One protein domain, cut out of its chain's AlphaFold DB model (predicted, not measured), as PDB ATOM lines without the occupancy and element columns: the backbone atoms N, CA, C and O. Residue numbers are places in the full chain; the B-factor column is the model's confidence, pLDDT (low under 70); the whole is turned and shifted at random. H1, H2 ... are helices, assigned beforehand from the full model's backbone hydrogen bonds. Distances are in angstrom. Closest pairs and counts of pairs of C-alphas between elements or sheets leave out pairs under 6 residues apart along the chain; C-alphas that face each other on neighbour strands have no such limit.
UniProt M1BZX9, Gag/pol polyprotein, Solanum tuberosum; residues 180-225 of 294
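What this domain is: This is residues 180 to 225 of the 294 residues of the protein "Gag/pol polyprotein" of Solanum tuberosum (UniProt M1BZX9). The model shows a wide, open V of two longer helices, H2 and H3, joined by a link at residues 201 to 208, with the short H1 folded back at the far end of H2 as a corner. The two arms of the V do not meet, and residues 216 to 225, which include the end of H3, stick out. The printed part has 46 residues with three named helices in the order H1, H2, H3 and no named strand, in the class all helix. It is loose, with a radius of gyration of the C-alphas of 12.5 A, and elongated, spanning 35 by 21 by 18 A.

How they stand to each other: The longest helix is H3, residues 209 to 222, which touches no helix. H2, residues 188 to 200, comes before it in the chain, and the two are apart. H1, residues 180 to 186, is apart from H3. H1 and H2 touch only at the corner by their link, H2 with residues 190 to 191 alone; the closest C-alphas, those of Leu 184 and Arg 191, are 5.6 A apart. Their lines stand at a steep tilt of 61 degrees, and they run opposite ways. In H1, H2 and H3 every O i to N i+4 pair is within hydrogen-bond range.

Where its parts are: H3 measures 19.8 A from C-alpha 209 at (-12.368, -11.152, -20.133) to C-alpha 222 at (-13.333, -14.898, -39.545). H2 measures 18.3 A from first to last C-alpha. H1 measures 10.0 A and begins with C-alpha 180 at (-24.260, -23.971, -19.719).

The domain as a whole: The two C-alphas farthest apart, those of Glu 188 and Ile 225, are 36.9 A apart. The printed part has no cut. The link from H1 to H2 is tight, and that from H2 to H3, with 8 residues, is short. Residues 196 to 202, of which 196 to 200 belong to H2, stand free, as do residues 216 to 225, of which 216 to 222 belong to H3. The mean pLDDT of the printed part is 81.3, and residues 222 to 223 are under 70.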
ATOM      1  N   LEU A 180     -25.683 -23.633 -19.721       77.31
ATOM      2  CA  LEU A 180     -24.260 -23.971 -19.719       77.31
ATOM      3  C   LEU A 180     -23.498 -23.133 -18.678       77.31
ATOM      4  O   LEU A 180     -22.600 -23.634 -18.007       77.31
ATOM      5  N   LEU A 181     -23.908 -21.877 -18.486       78.25
ATOM      6  CA  LEU A 181     -23.346 -21.003 -17.460       78.25
ATOM      7  C   LEU A 181     -23.672 -21.487 -16.046       78.25
ATOM      8  O   LEU A 181     -22.783 -21.474 -15.201       78.25
ATOM      9  N   SER A 182     -24.901 -21.942 -15.775       80.00
ATOM     10  CA  SER A 182     -25.248 -22.473 -14.451       80.00
ATOM     11  C   SER A 182     -24.553 -23.809 -14.187       80.00
ATOM     12  O   SER A 182     -24.064 -24.034 -13.083       80.00
ATOM     13  N   LEU A 183     -24.403 -24.654 -15.209       85.44
ATOM     14  CA  LEU A 183     -23.621 -25.884 -15.133       85.44
ATOM     15  C   LEU A 183     -22.158 -25.593 -14.763       85.44
ATOM     16  O   LEU A 183     -21.610 -26.223 -13.863       85.44
ATOM     17  N   LEU A 184     -21.540 -24.603 -15.410       85.44
ATOM     18  CA  LEU A 184     -20.172 -24.181 -15.110       85.44
ATOM     19  C   LEU A 184     -20.056 -23.473 -13.753       85.44
ATOM     20  O   LEU A 184     -19.045 -23.624 -13.078       85.44
ATOM     21  N   LEU A 185     -21.061 -22.709 -13.327       83.88
ATOM     22  CA  LEU A 185     -21.028 -22.007 -12.043       83.88
ATOM     23  C   LEU A 185     -21.146 -22.979 -10.859       83.88
ATOM     24  O   LEU A 185     -20.515 -22.761  -9.824       83.88
ATOM     25  N   HIS A 186     -21.931 -24.049 -11.018       85.38
ATOM     26  CA  HIS A 186     -22.295 -24.955  -9.927       85.38
ATOM     27  C   HIS A 186     -21.575 -26.313  -9.942       85.38
ATOM     28  O   HIS A 186     -21.598 -26.996  -8.923       85.38
ATOM     29  N   SER A 187     -20.896 -26.703 -11.029       88.12
ATOM     30  CA  SER A 187     -20.068 -27.920 -11.070       88.12
ATOM     31  C   SER A 187     -18.580 -27.593 -11.117       88.12
ATOM     32  O   SER A 187     -18.084 -26.854 -11.971       88.12
ATOM     33  N   GLU A 188     -17.826 -28.178 -10.193       88.94
ATOM     34  CA  GLU A 188     -16.371 -28.070 -10.192       88.94
ATOM     35  C   GLU A 188     -15.723 -28.930 -11.281       88.94
ATOM     36  O   GLU A 188     -14.762 -28.498 -11.921       88.94
ATOM     37  N   GLU A 189     -16.282 -30.104 -11.557       89.31
ATOM     38  CA  GLU A 189     -15.811 -31.038 -12.577       89.31
ATOM     39  C   GLU A 189     -15.852 -30.391 -13.962       89.31
ATOM     40  O   GLU A 189     -14.848 -30.391 -14.679       89.31
ATOM     41  N   HIS A 190     -16.977 -29.759 -14.316       86.06
ATOM     42  CA  HIS A 190     -17.127 -29.084 -15.604       86.06
ATOM     43  C   HIS A 190     -16.171 -27.889 -15.747       86.06
ATOM     44  O   HIS A 190     -15.560 -27.727 -16.806       86.06
ATOM     45  N   ARG A 191     -15.938 -27.110 -14.678       88.25
ATOM     46  CA  ARG A 191     -14.917 -26.041 -14.676       88.25
ATOM     47  C   ARG A 191     -13.511 -26.584 -14.889       88.25
ATOM     48  O   ARG A 191     -12.744 -26.004 -15.653       88.25
ATOM     49  N   ARG A 192     -13.151 -27.687 -14.226       85.94
ATOM     50  CA  ARG A 192     -11.829 -28.317 -14.382       85.94
ATOM     51  C   ARG A 192     -11.612 -28.796 -15.817       85.94
ATOM     52  O   ARG A 192     -10.540 -28.549 -16.369       85.94
ATOM     53  N   VAL A 193     -12.620 -29.419 -16.430       88.44
ATOM     54  CA  VAL A 193     -12.565 -29.853 -17.836       88.44
ATOM     55  C   VAL A 193     -12.421 -28.653 -18.776       88.44
ATOM     56  O   VAL A 193     -11.512 -28.652 -19.603       88.44
ATOM     57  N   LEU A 194     -13.238 -27.607 -18.610       86.06
ATOM     58  CA  LEU A 194     -13.140 -26.383 -19.413       86.06
ATOM     59  C   LEU A 194     -11.755 -25.734 -19.290       86.06
ATOM     60  O   LEU A 194     -11.118 -25.441 -20.297       86.06
ATOM     61  N   ASN A 195     -11.248 -25.568 -18.068       83.69
ATOM     62  CA  ASN A 195      -9.923 -25.000 -17.834       83.69
ATOM     63  C   ASN A 195      -8.817 -25.848 -18.469       83.69
ATOM     64  O   ASN A 195      -7.863 -25.298 -19.008       83.69
ATOM     65  N   LYS A 196      -8.925 -27.181 -18.435       86.44
ATOM     66  CA  LYS A 196      -7.969 -28.068 -19.111       86.44
ATOM     67  C   LYS A 196      -7.955 -27.818 -20.622       86.44
ATOM     68  O   LYS A 196      -6.875 -27.650 -21.176       86.44
ATOM     69  N   ILE A 197      -9.131 -27.728 -21.244       84.94
ATOM     70  CA  ILE A 197      -9.281 -27.455 -22.683       84.94
ATOM     71  C   ILE A 197      -8.717 -26.073 -23.040       84.94
ATOM     72  O   ILE A 197      -7.994 -25.940 -24.021       84.94
ATOM     73  N   LEU A 198      -8.992 -25.047 -22.231       83.19
ATOM     74  CA  LEU A 198      -8.466 -23.697 -22.458       83.19
ATOM     75  C   LEU A 198      -6.935 -23.642 -22.337       83.19
ATOM     76  O   LEU A 198      -6.281 -23.026 -23.174       83.19
ATOM     77  N   ASN A 199      -6.357 -24.334 -21.348       82.19
ATOM     78  CA  ASN A 199      -4.901 -24.439 -21.211       82.19
ATOM     79  C   ASN A 199      -4.270 -25.194 -22.397       82.19
ATOM     80  O   ASN A 199      -3.188 -24.822 -22.845       82.19
ATOM     81  N   GLU A 200      -4.934 -26.236 -22.911       80.06
ATOM     82  CA  GLU A 200      -4.505 -26.972 -24.111       80.06
ATOM     83  C   GLU A 200      -4.572 -26.097 -25.373       80.06
ATOM     84  O   GLU A 200      -3.680 -26.157 -26.213       80.06
ATOM     85  N   ALA A 201      -5.565 -25.210 -25.462       78.31
ATOM     86  CA  ALA A 201      -5.680 -24.197 -26.510       78.31
ATOM     87  C   ALA A 201      -4.721 -22.997 -26.326       78.31
ATOM     88  O   ALA A 201      -4.892 -21.971 -26.982       78.31
ATOM     89  N   HIS A 202      -3.731 -23.102 -25.428       79.62
ATOM     90  CA  HIS A 202      -2.769 -22.047 -25.084       79.62
ATOM     91  C   HIS A 202      -3.401 -20.728 -24.595       79.62
ATOM     92  O   HIS A 202      -2.769 -19.671 -24.638       79.62
ATOM     93  N   VAL A 203      -4.631 -20.768 -24.071       79.38
ATOM     94  CA  VAL A 203      -5.261 -19.605 -23.435       79.38
ATOM     95  C   VAL A 203      -4.696 -19.464 -22.022       79.38
ATOM     96  O   VAL A 203      -4.947 -20.297 -21.153       79.38
ATOM     97  N   SER A 204      -3.907 -18.410 -21.787       76.81
ATOM     98  CA  SER A 204      -3.296 -18.145 -20.476       76.81
ATOM     99  C   SER A 204      -4.357 -17.958 -19.385       76.81
ATOM    100  O   SER A 204      -5.397 -17.340 -19.618       76.81
ATOM    101  N   LYS A 205      -4.072 -18.409 -18.158       74.25
ATOM    102  CA  LYS A 205      -4.941 -18.194 -16.983       74.25
ATOM    103  C   LYS A 205      -5.075 -16.718 -16.594       74.25
ATOM    104  O   LYS A 205      -6.032 -16.351 -15.925       74.25
ATOM    105  N   GLU A 206      -4.132 -15.885 -17.025       78.44
ATOM    106  CA  GLU A 206      -4.127 -14.432 -16.805       78.44
ATOM    107  C   GLU A 206      -4.918 -13.672 -17.883       78.44
ATOM    108  O   GLU A 206      -5.004 -12.444 -17.847       78.44
ATOM    109  N   THR A 207      -5.500 -14.386 -18.855       80.12
ATOM    110  CA  THR A 207      -6.283 -13.776 -19.931       80.12
ATOM    111  C   THR A 207      -7.477 -13.036 -19.343       80.12
ATOM    112  O   THR A 207      -8.365 -13.621 -18.723       80.12
ATOM    113  N   THR A 208      -7.519 -11.728 -19.574       84.25
ATOM    114  CA  THR A 208      -8.650 -10.896 -19.152       84.25
ATOM    115  C   THR A 208      -9.899 -11.211 -19.978       84.25
ATOM    116  O   THR A 208      -9.803 -11.596 -21.145       84.25
ATOM    117  N   VAL A 209     -11.089 -10.972 -19.415       81.50
ATOM    118  CA  VAL A 209     -12.368 -11.152 -20.133       81.50
ATOM    119  C   VAL A 209     -12.373 -10.385 -21.462       81.50
ATOM    120  O   VAL A 209     -12.746 -10.950 -22.484       81.50
ATOM    121  N   ASN A 210     -11.840  -9.160 -21.490       81.56
ATOM    122  CA  ASN A 210     -11.731  -8.344 -22.707       81.56
ATOM    123  C   ASN A 210     -10.825  -8.970 -23.781       81.56
ATOM    124  O   ASN A 210     -11.036  -8.769 -24.976       81.56
ATOM    125  N   GLN A 211      -9.772  -9.688 -23.386       83.38
ATOM    126  CA  GLN A 211      -8.908 -10.395 -24.334       83.38
ATOM    127  C   GLN A 211      -9.587 -11.658 -24.858       83.38
ATOM    128  O   GLN A 211      -9.529 -11.909 -26.059       83.38
ATOM    129  N   LEU A 212     -10.275 -12.406 -23.991       84.06
ATOM    130  CA  LEU A 212     -11.063 -13.568 -24.394       84.06
ATOM    131  C   LEU A 212     -12.193 -13.174 -25.350       84.06
ATOM    132  O   LEU A 212     -12.359 -13.812 -26.384       84.06
ATOM    133  N   GLU A 213     -12.902 -12.085 -25.058       83.69
ATOM    134  CA  GLU A 213     -13.926 -11.516 -25.933       83.69
ATOM    135  C   GLU A 213     -13.335 -11.145 -27.294       83.69
ATOM    136  O   GLU A 213     -13.875 -11.533 -28.324       83.69
ATOM    137  N   LYS A 214     -12.181 -10.466 -27.330       83.56
ATOM    138  CA  LYS A 214     -11.494 -10.144 -28.591       83.56
ATOM    139  C   LYS A 214     -11.080 -11.392 -29.367       83.56
ATOM    140  O   LYS A 214     -11.173 -11.389 -30.592       83.56
ATOM    141  N   MET A 215     -10.616 -12.444 -28.691       83.38
ATOM    142  CA  MET A 215     -10.274 -13.715 -29.335       83.38
ATOM    143  C   MET A 215     -11.516 -14.394 -29.910       83.38
ATOM    144  O   MET A 215     -11.521 -14.740 -31.088       83.38
ATOM    145  N   ALA A 216     -12.585 -14.508 -29.120       80.75
ATOM    146  CA  ALA A 216     -13.864 -15.044 -29.564       80.75
ATOM    147  C   ALA A 216     -14.404 -14.247 -30.759       80.75
ATOM    148  O   ALA A 216     -14.698 -14.821 -31.803       80.75
ATOM    149  N   LYS A 217     -14.428 -12.915 -30.659       82.12
ATOM    150  CA  LYS A 217     -14.877 -12.017 -31.726       82.12
ATOM    151  C   LYS A 217     -14.094 -12.238 -33.016       82.12
ATOM    152  O   LYS A 217     -14.712 -12.402 -34.057       82.12
ATOM    153  N   ARG A 218     -12.761 -12.343 -32.957       80.12
ATOM    154  CA  ARG A 218     -11.932 -12.654 -34.138       80.12
ATOM    155  C   ARG A 218     -12.271 -14.013 -34.754       80.12
ATOM    156  O   ARG A 218     -12.309 -14.128 -35.976       80.12
ATOM    157  N   ILE A 219     -12.511 -15.032 -33.927       77.50
ATOM    158  CA  ILE A 219     -12.898 -16.371 -34.398       77.50
ATOM    159  C   ILE A 219     -14.240 -16.299 -35.132       77.50
ATOM    160  O   ILE A 219     -14.352 -16.802 -36.250       77.50
ATOM    161  N   PHE A 220     -15.234 -15.632 -34.549       74.38
ATOM    162  CA  PHE A 220     -16.556 -15.506 -35.159       74.38
ATOM    163  C   PHE A 220     -16.535 -14.614 -36.408       74.38
ATOM    164  O   PHE A 220     -17.058 -15.018 -37.444       74.38
ATOM    165  N   GLU A 221     -15.842 -13.472 -36.375       75.62
ATOM    166  CA  GLU A 221     -15.662 -12.576 -37.528       75.62
ATOM    167  C   GLU A 221     -15.026 -13.304 -38.720       75.62
ATOM    168  O   GLU A 221     -15.467 -13.132 -39.854       75.62
ATOM    169  N   SER A 222     -14.034 -14.170 -38.477       65.62
ATOM    170  CA  SER A 222     -13.333 -14.898 -39.545       65.62
ATOM    171  C   SER A 222     -14.209 -15.892 -40.318       65.62
ATOM    172  O   SER A 222     -13.897 -16.221 -41.462       65.62
ATOM    173  N   ASN A 223     -15.317 -16.329 -39.714       69.12
ATOM    174  CA  ASN A 223     -16.232 -17.324 -40.271       69.12
ATOM    175  C   ASN A 223     -17.609 -16.737 -40.615       69.12
ATOM    176  O   ASN A 223     -18.518 -17.484 -40.976       69.12
ATOM    177  N   THR A 224     -17.781 -15.415 -40.509       71.12
ATOM    178  CA  THR A 224     -19.068 -14.778 -40.800       71.12
ATOM    179  C   THR A 224     -19.200 -14.512 -42.296       71.12
ATOM    180  O   THR A 224     -18.372 -13.830 -42.902       71.12
ATOM    181  N   ILE A 225     -20.280 -15.012 -42.890       75.50
ATOM    182  CA  ILE A 225     -20.715 -14.613 -44.228       75.50
ATOM    183  C   ILE A 225     -21.733 -13.488 -44.038       75.50
ATOM    184  O   ILE A 225     -22.763 -13.693 -43.399       75.50
TER     185      ILE A 225